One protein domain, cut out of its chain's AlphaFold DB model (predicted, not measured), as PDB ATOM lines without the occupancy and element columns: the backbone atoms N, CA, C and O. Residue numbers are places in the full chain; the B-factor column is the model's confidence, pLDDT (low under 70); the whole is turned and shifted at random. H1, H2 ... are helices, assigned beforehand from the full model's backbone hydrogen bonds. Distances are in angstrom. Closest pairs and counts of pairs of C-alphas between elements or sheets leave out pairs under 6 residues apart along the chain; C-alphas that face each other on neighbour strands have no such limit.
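What this domain is: This is residues 825 to 909 of the 910 residues of the protein "Glycoamylase-like domain-containing protein" of PVC group bacterium (ex Bugula neritina AB1) (UniProt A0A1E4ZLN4). You are looking at a rod of helices: H1 and H2 form a helical hairpin side by side, H3 sits across the far end of H2, and H4 and H5 fold back over one side of the hairpin. The printed part has 85 residues with five named helices, H1 to H5 in chain order, and no named strand; its class is all helix. It is only just compact, close to loose, with a radius of gyration of the C-alphas of 13.9 A, and spans 44 by 18 by 18 A.

Where its parts are: Find C-alpha 825 at (-87.083, 40.954, 23.102); from there H1, residues 825 to 838, runs 20.2 A. H2, residues 843 to 864, runs 32.2 A to C-alpha 864 at (-99.768, 36.542, 18.943). Next come H3, residues 872 to 883, H4, residues 888 to 895, and H5, residues 897 to 908, which ends at C-alpha 908 (-73.567, 48.026, 29.955).

How they stand to each other: Begin with the hairpin: H1 and H2 touch at a shallow tilt of 12 degrees, opposite ways, closest at the C-alphas of Leu 833 and Ala 849, 5.7 A apart. H3 touches residues 859 to 863 of H2, about perpendicular at 86 degrees, with C-alphas 863 and 878 closest at 5.7 A. H4 touches residues 856 to 860 of H2 at a steep tilt of 63 degrees, with C-alphas 859 and 888 closest at 5.5 A. Residues 904 to 907 of H5 touch residues 832 to 836 of H1, with C-alphas 836 and 907 closest at 5.5 A. H3 is apart from H1 and H5. In each helix every O i to N i+4 pair is within hydrogen-bond range.

The domain as a whole: The farthest C-alphas, Asn 840 and Glu 868, are 44.0 A apart. The printed part has no cut, and no link is long. Confidence is under 70 at residues 865, 867 to 874 and 909.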
ATOM      1  N   SER A 825     -86.903  40.243  21.828       79.88
ATOM      2  CA  SER A 825     -87.083  40.954  23.102       79.88
ATOM      3  C   SER A 825     -86.756  40.107  24.342       79.88
ATOM      4  O   SER A 825     -86.187  40.608  25.313       79.88
ATOM      5  N   ILE A 826     -87.138  38.824  24.336       79.69
ATOM      6  CA  ILE A 826     -86.905  37.901  25.459       79.69
ATOM      7  C   ILE A 826     -85.431  37.503  25.494       79.69
ATOM      8  O   ILE A 826     -84.841  37.472  26.573       79.69
ATOM      9  N   VAL A 827     -84.841  37.260  24.320       82.12
ATOM     10  CA  VAL A 827     -83.408  36.973  24.171       82.12
ATOM     11  C   VAL A 827     -82.572  38.154  24.672       82.12
ATOM     12  O   VAL A 827     -81.683  37.960  25.494       82.12
ATOM     13  N   TYR A 828     -82.926  39.391  24.301       84.44
ATOM     14  CA  TYR A 828     -82.271  40.600  24.816       84.44
ATOM     15  C   TYR A 828     -82.266  40.661  26.353       84.44
ATOM     16  O   TYR A 828     -81.224  40.890  26.963       84.44
ATOM     17  N   MET A 829     -83.412  40.404  26.998       88.88
ATOM     18  CA  MET A 829     -83.522  40.467  28.462       88.88
ATOM     19  C   MET A 829     -82.807  39.307  29.174       88.88
ATOM     20  O   MET A 829     -82.327  39.485  30.292       88.88
ATOM     21  N   LYS A 830     -82.720  38.129  28.539       85.56
ATOM     22  CA  LYS A 830     -81.920  36.999  29.038       85.56
ATOM     23  C   LYS A 830     -80.423  37.297  28.962       85.56
ATOM     24  O   LYS A 830     -79.751  37.135  29.969       85.56
ATOM     25  N   ASN A 831     -79.937  37.834  27.844       84.69
ATOM     26  CA  ASN A 831     -78.530  38.228  27.705       84.69
ATOM     27  C   ASN A 831     -78.158  39.336  28.703       84.69
ATOM     28  O   ASN A 831     -77.057  39.355  29.248       84.69
ATOM     29  N   LEU A 832     -79.092  40.255  28.979       85.25
ATOM     30  CA  LEU A 832     -78.921  41.266  30.020       85.25
ATOM     31  C   LEU A 832     -78.833  40.635  31.419       85.25
ATOM     32  O   LEU A 832     -77.998  41.033  32.222       85.25
ATOM     33  N   LEU A 833     -79.691  39.652  31.714       84.75
ATOM     34  CA  LEU A 833     -79.678  38.909  32.974       84.75
ATOM     35  C   LEU A 833     -78.371  38.126  33.159       84.75
ATOM     36  O   LEU A 833     -77.815  38.170  34.251       84.75
ATOM     37  N   GLU A 834     -77.882  37.453  32.118       86.94
ATOM     38  CA  GLU A 834     -76.602  36.735  32.152       86.94
ATOM     39  C   GLU A 834     -75.446  37.695  32.439       86.94
ATOM     40  O   GLU A 834     -74.733  37.493  33.416       86.94
ATOM     41  N   LYS A 835     -75.361  38.835  31.738       83.31
ATOM     42  CA  LYS A 835     -74.354  39.870  32.045       83.31
ATOM     43  C   LYS A 835     -74.431  40.393  33.481       83.31
ATOM     44  O   LYS A 835     -73.403  40.630  34.104       83.31
ATOM     45  N   LEU A 836     -75.635  40.587  34.026       83.38
ATOM     46  CA  LEU A 836     -75.806  41.028  35.418       83.38
ATOM     47  C   LEU A 836     -75.337  39.970  36.428       83.38
ATOM     48  O   LEU A 836     -74.861  40.337  37.505       83.38
ATOM     49  N   ILE A 837     -75.495  38.685  36.102       79.62
ATOM     50  CA  ILE A 837     -75.014  37.567  36.922       79.62
ATOM     51  C   ILE A 837     -73.487  37.476  36.833       79.62
ATOM     52  O   ILE A 837     -72.835  37.409  37.874       79.62
ATOM     53  N   ASP A 838     -72.923  37.566  35.628       85.75
ATOM     54  CA  ASP A 838     -71.478  37.469  35.391       85.75
ATOM     55  C   ASP A 838     -70.701  38.631  36.032       85.75
ATOM     56  O   ASP A 838     -69.626  38.435  36.593       85.75
ATOM     57  N   LEU A 839     -71.278  39.838  36.037       79.31
ATOM     58  CA  LEU A 839     -70.722  41.020  36.713       79.31
ATOM     59  C   LEU A 839     -71.017  41.061  38.229       79.31
ATOM     60  O   LEU A 839     -70.682  42.041  38.896       79.31
ATOM     61  N   ASN A 840     -71.655  40.020  38.780       78.69
ATOM     62  CA  ASN A 840     -72.027  39.876  40.192       78.69
ATOM     63  C   ASN A 840     -72.813  41.078  40.763       78.69
ATOM     64  O   ASN A 840     -72.588  41.541  41.886       78.69
ATOM     65  N   ILE A 841     -73.747  41.612  39.969       81.75
ATOM     66  CA  ILE A 841     -74.558  42.778  40.333       81.75
ATOM     67  C   ILE A 841     -75.585  42.406  41.416       81.75
ATOM     68  O   ILE A 841     -76.126  41.301  41.446       81.75
ATOM     69  N   GLU A 842     -75.904  43.353  42.308       79.00
ATOM     70  CA  GLU A 842     -76.820  43.148  43.437       79.00
ATOM     71  C   GLU A 842     -78.114  42.388  43.064       79.00
ATOM     72  O   GLU A 842     -78.828  42.743  42.118       79.00
ATOM     73  N   LYS A 843     -78.496  41.417  43.907       76.56
ATOM     74  CA  LYS A 843     -79.640  40.494  43.732       76.56
ATOM     75  C   LYS A 843     -80.966  41.164  43.335       76.56
ATOM     76  O   LYS A 843     -81.800  40.550  42.663       76.56
ATOM     77  N   LYS A 844     -81.172  42.431  43.713       77.69
ATOM     78  CA  LYS A 844     -82.369  43.213  43.354       77.69
ATOM     79  C   LYS A 844     -82.500  43.465  41.843       77.69
ATOM     80  O   LYS A 844     -83.625  43.551  41.355       77.69
ATOM     81  N   PHE A 845     -81.392  43.566  41.105       81.81
ATOM     82  CA  PHE A 845     -81.401  43.741  39.646       81.81
ATOM     83  C   PHE A 845     -81.604  42.402  38.927       81.81
ATOM     84  O   PHE A 845     -82.439  42.331  38.029       81.81
ATOM     85  N   ILE A 846     -80.973  41.325  39.408       79.19
ATOM     86  CA  ILE A 846     -81.174  39.950  38.907       79.19
ATOM     87  C   ILE A 846     -82.653  39.546  39.002       79.19
ATOM     88  O   ILE A 846     -83.275  39.163  38.011       79.19
ATOM     89  N   THR A 847     -83.259  39.734  40.179       76.88
ATOM     90  CA  THR A 847     -84.681  39.409  40.407       76.88
ATOM     91  C   THR A 847     -85.600  40.240  39.499       76.88
ATOM     92  O   THR A 847     -86.635  39.767  39.027       76.88
ATOM     93  N   ARG A 848     -85.216  41.490  39.206       86.12
ATOM     94  CA  ARG A 848     -85.985  42.388  38.335       86.12
ATOM     95  C   ARG A 848     -85.896  41.986  36.862       86.12
ATOM     96  O   ARG A 848     -86.931  41.973  36.199       86.12
ATOM     97  N   ALA A 849     -84.715  41.613  36.369       84.00
ATOM     98  CA  ALA A 849     -84.548  41.106  35.007       84.00
ATOM     99  C   ALA A 849     -85.342  39.802  34.789       84.00
ATOM    100  O   ALA A 849     -86.068  39.680  33.802       84.00
ATOM    101  N   GLN A 850     -85.323  38.879  35.762       79.50
ATOM    102  CA  GLN A 850     -86.138  37.653  35.734       79.50
ATOM    103  C   GLN A 850     -87.643  37.949  35.659       79.50
ATOM    104  O   GLN A 850     -88.362  37.352  34.854       79.50
ATOM    105  N   HIS A 851     -88.125  38.911  36.450       82.69
ATOM    106  CA  HIS A 851     -89.522  39.339  36.390       82.69
ATOM    107  C   HIS A 851     -89.889  39.953  35.025       82.69
ATOM    108  O   HIS A 851     -90.960  39.676  34.481       82.69
ATOM    109  N   TYR A 852     -88.994  40.746  34.432       89.94
ATOM    110  CA  TYR A 852     -89.220  41.347  33.117       89.94
ATOM    111  C   TYR A 852     -89.240  40.320  31.981       89.94
ATOM    112  O   TYR A 852     -90.064  40.459  31.079       89.94
ATOM    113  N   ILE A 853     -88.466  39.233  32.059       84.25
ATOM    114  CA  ILE A 853     -88.570  38.107  31.111       84.25
ATOM    115  C   ILE A 853     -89.984  37.506  31.116       84.25
ATOM    116  O   ILE A 853     -90.545  37.232  30.052       84.25
ATOM    117  N   LEU A 854     -90.590  37.330  32.295       77.44
ATOM    118  CA  LEU A 854     -91.952  36.793  32.408       77.44
ATOM    119  C   LEU A 854     -92.993  37.743  31.802       77.44
ATOM    120  O   LEU A 854     -93.892  37.295  31.087       77.44
ATOM    121  N   LEU A 855     -92.847  39.052  32.024       82.75
ATOM    122  CA  LEU A 855     -93.719  40.049  31.399       82.75
ATOM    123  C   LEU A 855     -93.571  40.069  29.874       82.75
ATOM    124  O   LEU A 855     -94.581  40.129  29.178       82.75
ATOM    125  N   LEU A 856     -92.350  39.956  29.346       86.12
ATOM    126  CA  LEU A 856     -92.107  39.912  27.899       86.12
ATOM    127  C   LEU A 856     -92.709  38.663  27.247       86.12
ATOM    128  O   LEU A 856     -93.297  38.764  26.168       86.12
ATOM    129  N   LYS A 857     -92.641  37.505  27.919       80.25
ATOM    130  CA  LYS A 857     -93.343  36.283  27.487       80.25
ATOM    131  C   LYS A 857     -94.851  36.501  27.439       80.25
ATOM    132  O   LYS A 857     -95.480  36.178  26.433       80.25
ATOM    133  N   LYS A 858     -95.416  37.116  28.483       80.81
ATOM    134  CA  LYS A 858     -96.846  37.432  28.535       80.81
ATOM    135  C   LYS A 858     -97.256  38.402  27.424       80.81
ATOM    136  O   LYS A 858     -98.237  38.147  26.739       80.81
ATOM    137  N   TYR A 859     -96.509  39.483  27.200       85.94
ATOM    138  CA  TYR A 859     -96.822  40.452  26.143       85.94
ATOM    139  C   TYR A 859     -96.657  39.870  24.734       85.94
ATOM    140  O   TYR A 859     -97.476  40.167  23.869       85.94
ATOM    141  N   SER A 860     -95.673  38.992  24.516       81.69
ATOM    142  CA  SER A 860     -95.520  38.271  23.242       81.69
ATOM    143  C   SER A 860     -96.715  37.356  22.979       81.69
ATOM    144  O   SER A 860     -97.286  37.389  21.894       81.69
ATOM    145  N   LEU A 861     -97.146  36.595  23.994       76.12
ATOM    146  CA  LEU A 861     -98.324  35.736  23.886       76.12
ATOM    147  C   LEU A 861     -99.583  36.560  23.593       76.12
ATOM    148  O   LEU A 861    -100.371  36.191  22.728       76.12
ATOM    149  N   ILE A 862     -99.738  37.704  24.264       79.44
ATOM    150  CA  ILE A 862    -100.837  38.639  24.013       79.44
ATOM    151  C   ILE A 862    -100.814  39.118  22.555       79.44
ATOM    152  O   ILE A 862    -101.832  39.023  21.885       79.44
ATOM    153  N   LEU A 863     -99.679  39.569  22.015       78.88
ATOM    154  CA  LEU A 863     -99.610  40.014  20.615       78.88
ATOM    155  C   LEU A 863     -99.956  38.897  19.620       78.88
ATOM    156  O   LEU A 863    -100.722  39.141  18.688       78.88
ATOM    157  N   CYS A 864     -99.498  37.665  19.848       71.25
ATOM    158  CA  CYS A 864     -99.768  36.542  18.943       71.25
ATOM    159  C   CYS A 864    -101.183  35.949  19.080       71.25
ATOM    160  O   CYS A 864    -101.639  35.236  18.190       71.25
ATOM    161  N   THR A 865    -101.902  36.230  20.171       68.06
ATOM    162  CA  THR A 865    -103.234  35.654  20.411       68.06
ATOM    163  C   THR A 865    -104.324  36.529  19.784       68.06
ATOM    164  O   THR A 865    -104.345  37.733  20.053       68.06
ATOM    165  N   PRO A 866    -105.256  35.990  18.973       75.69
ATOM    166  CA  PRO A 866    -106.336  36.772  18.365       75.69
ATOM    167  C   PRO A 866    -107.103  37.590  19.406       75.69
ATOM    168  O   PRO A 866    -107.406  37.084  20.487       75.69
ATOM    169  N   SER A 867    -107.424  38.850  19.090       63.84
ATOM    170  CA  SER A 867    -108.021  39.790  20.053       63.84
ATOM    171  C   SER A 867    -109.274  39.223  20.719       63.84
ATOM    172  O   SER A 867    -109.452  39.385  21.917       63.84
ATOM    173  N   GLU A 868    -110.092  38.479  19.986       68.62
ATOM    174  CA  GLU A 868    -111.312  37.827  20.478       68.62
ATOM    175  C   GLU A 868    -111.064  36.789  21.582       68.62
ATOM    176  O   GLU A 868    -111.920  36.584  22.438       68.62
ATOM    177  N   LYS A 869    -109.879  36.171  21.620       54.91
ATOM    178  CA  LYS A 869    -109.519  35.154  22.620       54.91
ATOM    179  C   LYS A 869    -108.838  35.732  23.862       54.91
ATOM    180  O   LYS A 869    -108.582  35.005  24.813       54.91
ATOM    181  N   LEU A 870    -108.528  37.025  23.861       45.75
ATOM    182  CA  LEU A 870    -107.875  37.692  24.983       45.75
ATOM    183  C   LEU A 870    -108.892  38.298  25.946       45.75
ATOM    184  O   LEU A 870    -109.957  38.748  25.525       45.75
ATOM    185  N   SER A 871    -108.539  38.378  27.227       59.72
ATOM    186  CA  SER A 871    -109.334  39.113  28.218       59.72
ATOM    187  C   SER A 871    -109.381  40.612  27.897       59.72
ATOM    188  O   SER A 871    -108.516  41.138  27.193       59.72
ATOM    189  N   LEU A 872    -110.359  41.348  28.433       51.69
ATOM    190  CA  LEU A 872    -110.534  42.778  28.133       51.69
ATOM    191  C   LEU A 872    -109.269  43.609  28.444       51.69
ATOM    192  O   LEU A 872    -108.865  44.482  27.667       51.69
ATOM    193  N   PHE A 873    -108.596  43.296  29.555       53.75
ATOM    194  CA  PHE A 873    -107.335  43.929  29.939       53.75
ATOM    195  C   PHE A 873    -106.210  43.611  28.942       53.75
ATOM    196  O   PHE A 873    -105.476  44.507  28.524       53.75
ATOM    197  N   GLU A 874    -106.102  42.359  28.497       63.50
ATOM    198  CA  GLU A 874    -105.072  41.914  27.554       63.50
ATOM    199  C   GLU A 874    -105.333  42.415  26.132       63.50
ATOM    200  O   GLU A 874    -104.389  42.847  25.476       63.50
ATOM    201  N   ARG A 875    -106.599  42.503  25.698       72.12
ATOM    202  CA  ARG A 875    -107.007  43.201  24.465       72.12
ATOM    203  C   ARG A 875    -106.602  44.669  24.492       72.12
ATOM    204  O   ARG A 875    -106.185  45.213  23.474       72.12
ATOM    205  N   THR A 876    -106.714  45.317  25.652       72.12
ATOM    206  CA  THR A 876    -106.328  46.725  25.816       72.12
ATOM    207  C   THR A 876    -104.813  46.894  25.741       72.12
ATOM    208  O   THR A 876    -104.336  47.795  25.053       72.12
ATOM    209  N   GLN A 877    -104.042  46.012  26.389       73.75
ATOM    210  CA  GLN A 877    -102.583  46.004  26.239       73.75
ATOM    211  C   GLN A 877    -102.179  45.686  24.785       73.75
ATOM    212  O   GLN A 877    -101.330  46.390  24.247       73.75
ATOM    213  N   LYS A 878    -102.831  44.714  24.122       83.12
ATOM    214  CA  LYS A 878    -102.616  44.368  22.705       83.12
ATOM    215  C   LYS A 878    -102.864  45.563  21.790       83.12
ATOM    216  O   LYS A 878    -101.961  45.963  21.070       83.12
ATOM    217  N   ARG A 879    -104.020  46.225  21.915       80.44
ATOM    218  CA  ARG A 879    -104.331  47.450  21.161       80.44
ATOM    219  C   ARG A 879    -103.338  48.574  21.422       80.44
ATOM    220  O   ARG A 879    -103.016  49.299  20.495       80.44
ATOM    221  N   LEU A 880    -102.873  48.770  22.657       77.25
ATOM    222  CA  LEU A 880    -101.882  49.811  22.967       77.25
ATOM    223  C   LEU A 880    -100.505  49.513  22.365       77.25
ATOM    224  O   LEU A 880     -99.797  50.461  22.006       77.25
ATOM    225  N   MET A 881    -100.145  48.231  22.271       84.50
ATOM    226  CA  MET A 881     -98.934  47.764  21.600       84.50
ATOM    227  C   MET A 881     -99.070  47.908  20.078       84.50
ATOM    228  O   MET A 881     -98.270  48.615  19.479       84.50
ATOM    229  N   GLU A 882    -100.138  47.386  19.470       82.00
ATOM    230  CA  GLU A 882    -100.384  47.449  18.019       82.00
ATOM    231  C   GLU A 882    -100.616  48.881  17.512       82.00
ATOM    232  O   GLU A 882    -100.025  49.287  16.518       82.00
ATOM    233  N   LYS A 883    -101.412  49.701  18.218       79.44
ATOM    234  CA  LYS A 883    -101.732  51.084  17.804       79.44
ATOM    235  C   LYS A 883    -100.497  51.983  17.721       79.44
ATOM    236  O   LYS A 883    -100.490  52.925  16.939       79.44
ATOM    237  N   ASN A 884     -99.490  51.728  18.554       71.50
ATOM    238  CA  ASN A 884     -98.252  52.509  18.586       71.50
ATOM    239  C   ASN A 884     -97.055  51.722  18.024       71.50
ATOM    240  O   ASN A 884     -95.920  52.145  18.225       71.50
ATOM    241  N   ASN A 885     -97.304  50.574  17.381       80.06
ATOM    242  CA  ASN A 885     -96.292  49.654  16.857       80.06
ATOM    243  C   ASN A 885     -95.177  49.293  17.864       80.06
ATOM    244  O   ASN A 885     -94.012  49.140  17.505       80.06
ATOM    245  N   HIS A 886     -95.527  49.162  19.146       79.00
ATOM    246  CA  HIS A 886     -94.591  48.716  20.171       79.00
ATOM    247  C   HIS A 886     -94.456  47.194  20.152       79.00
ATOM    248  O   HIS A 886     -95.434  46.470  20.346       79.00
ATOM    249  N   ASP A 887     -93.222  46.714  20.031       84.75
ATOM    250  CA  ASP A 887     -92.876  45.354  20.423       84.75
ATOM    251  C   ASP A 887     -92.930  45.191  21.967       84.75
ATOM    252  O   ASP A 887     -93.001  46.180  22.715       84.75
ATOM    253  N   PRO A 888     -92.908  43.953  22.497       85.31
ATOM    254  CA  PRO A 888     -92.958  43.712  23.938       85.31
ATOM    255  C   PRO A 888     -91.909  44.486  24.750       85.31
ATOM    256  O   PRO A 888     -92.213  44.941  25.857       85.31
ATOM    257  N   LEU A 889     -90.686  44.649  24.225       85.19
ATOM    258  CA  LEU A 889     -89.590  45.325  24.924       85.19
ATOM    259  C   LEU A 889     -89.745  46.848  24.936       85.19
ATOM    260  O   LEU A 889     -89.593  47.465  25.991       85.19
ATOM    261  N   SER A 890     -90.097  47.464  23.813       85.88
ATOM    262  CA  SER A 890     -90.387  48.899  23.720       85.88
ATOM    263  C   SER A 890     -91.633  49.272  24.526       85.88
ATOM    264  O   SER A 890     -91.654  50.315  25.188       85.88
ATOM    265  N   PHE A 891     -92.633  48.388  24.589       88.56
ATOM    266  CA  PHE A 891     -93.786  48.572  25.466       88.56
ATOM    267  C   PHE A 891     -93.399  48.492  26.949       88.56
ATOM    268  O   PHE A 891     -93.849  49.310  27.761       88.56
ATOM    269  N   LEU A 892     -92.512  47.558  27.313       87.00
ATOM    270  CA  LEU A 892     -91.951  47.472  28.663       87.00
ATOM    271  C   LEU A 892     -91.136  48.733  29.015       87.00
ATOM    272  O   LEU A 892     -91.321  49.277  30.106       87.00
ATOM    273  N   ARG A 893     -90.306  49.240  28.087       86.12
ATOM    274  CA  ARG A 893     -89.545  50.500  28.224       86.12
ATOM    275  C   ARG A 893     -90.457  51.692  28.468       86.12
ATOM    276  O   ARG A 893     -90.200  52.479  29.370       86.12
ATOM    277  N   LYS A 894     -91.568  51.789  27.737       86.44
ATOM    278  CA  LYS A 894     -92.565  52.851  27.935       86.44
ATOM    279  C   LYS A 894     -93.240  52.775  29.304       86.44
ATOM    280  O   LYS A 894     -93.503  53.804  29.919       86.44
ATOM    281  N   LYS A 895     -93.531  51.564  29.787       83.75
ATOM    282  CA  LYS A 895     -94.237  51.355  31.060       83.75
ATOM    283  C   LYS A 895     -93.328  51.539  32.277       83.75
ATOM    284  O   LYS A 895     -93.794  51.996  33.319       83.75
ATOM    285  N   PHE A 896     -92.044  51.201  32.154       88.19
ATOM    286  CA  PHE A 896     -91.076  51.246  33.254       88.19
ATOM    287  C   PHE A 896     -89.730  51.896  32.864       88.19
ATOM    288  O   PHE A 896     -88.683  51.287  33.100       88.19
ATOM    289  N   PRO A 897     -89.715  53.138  32.343       81.50
ATOM    290  CA  PRO A 897     -88.540  53.728  31.693       81.50
ATOM    291  C   PRO A 897     -87.328  53.815  32.626       81.50
ATOM    292  O   PRO A 897     -86.330  53.139  32.401       81.50
ATOM    293  N   LYS A 898     -87.457  54.507  33.768       83.62
ATOM    294  CA  LYS A 898     -86.355  54.692  34.735       83.62
ATOM    295  C   LYS A 898     -85.822  53.382  35.329       83.62
ATOM    296  O   LYS A 898     -84.662  53.288  35.712       83.62
ATOM    297  N   ARG A 899     -86.688  52.372  35.476       84.12
ATOM    298  CA  ARG A 899     -86.326  51.097  36.119       84.12
ATOM    299  C   ARG A 899     -85.650  50.136  35.155       84.12
ATOM    300  O   ARG A 899     -84.845  49.335  35.622       84.12
ATOM    301  N   LEU A 900     -86.020  50.173  33.875       84.56
ATOM    302  CA  LEU A 900     -85.344  49.385  32.854       84.56
ATOM    303  C   LEU A 900     -84.031  50.050  32.437       84.56
ATOM    304  O   LEU A 900     -83.025  49.364  32.362       84.56
ATOM    305  N   GLU A 901     -84.000  51.375  32.312       84.50
ATOM    306  CA  GLU A 901     -82.771  52.125  32.034       84.50
ATOM    307  C   GLU A 901     -81.706  51.900  33.119       84.50
ATOM    308  O   GLU A 901     -80.574  51.556  32.805       84.50
ATOM    309  N   ALA A 902     -82.072  51.962  34.405       83.81
ATOM    310  CA  ALA A 902     -81.146  51.656  35.501       83.81
ATOM    311  C   ALA A 902     -80.672  50.188  35.517       83.81
ATOM    312  O   ALA A 902     -79.608  49.886  36.050       83.81
ATOM    313  N   LEU A 903     -81.476  49.263  34.982       84.00
ATOM    314  CA  LEU A 903     -81.122  47.848  34.847       84.00
ATOM    315  C   LEU A 903     -80.137  47.653  33.681       84.00
ATOM    316  O   LEU A 903     -79.152  46.938  33.828       84.00
ATOM    317  N   GLU A 904     -80.377  48.327  32.557       86.50
ATOM    318  CA  GLU A 904     -79.532  48.282  31.361       86.50
ATOM    319  C   GLU A 904     -78.196  49.006  31.585       86.50
ATOM    320  O   GLU A 904     -77.149  48.450  31.273       86.50
ATOM    321  N   GLN A 905     -78.190  50.172  32.241       84.06
ATOM    322  CA  GLN A 905     -76.959  50.867  32.643       84.06
ATOM    323  C   GLN A 905     -76.065  49.986  33.524       84.06
ATOM    324  O   GLN A 905     -74.853  49.976  33.354       84.06
ATOM    325  N   LYS A 906     -76.645  49.190  34.433       80.25
ATOM    326  CA  LYS A 906     -75.869  48.263  35.273       80.25
ATOM    327  C   LYS A 906     -75.283  47.074  34.511       80.25
ATOM    328  O   LYS A 906     -74.344  46.469  35.011       80.25
ATOM    329  N   ALA A 907     -75.822  46.749  33.340       76.19
ATOM    330  CA  ALA A 907     -75.328  45.671  32.490       76.19
ATOM    331  C   ALA A 907     -74.357  46.151  31.391       76.19
ATOM    332  O   ALA A 907     -73.639  45.326  30.831       76.19
ATOM    333  N   PHE A 908     -74.354  47.451  31.058       70.50
ATOM    334  CA  PHE A 908     -73.567  48.026  29.955       70.50
ATOM    335  C   PHE A 908     -72.568  49.126  30.365       70.50
ATOM    336  O   PHE A 908     -71.771  49.522  29.524       70.50
ATOM    337  N   TYR A 909     -72.585  49.618  31.610       56.41
ATOM    338  CA  TYR A 909     -71.613  50.594  32.126       56.41
ATOM    339  C   TYR A 909     -70.651  49.920  33.123       56.41
ATOM    340  O   TYR A 909     -70.741  50.126  34.337       56.41
TER     341      TYR A 909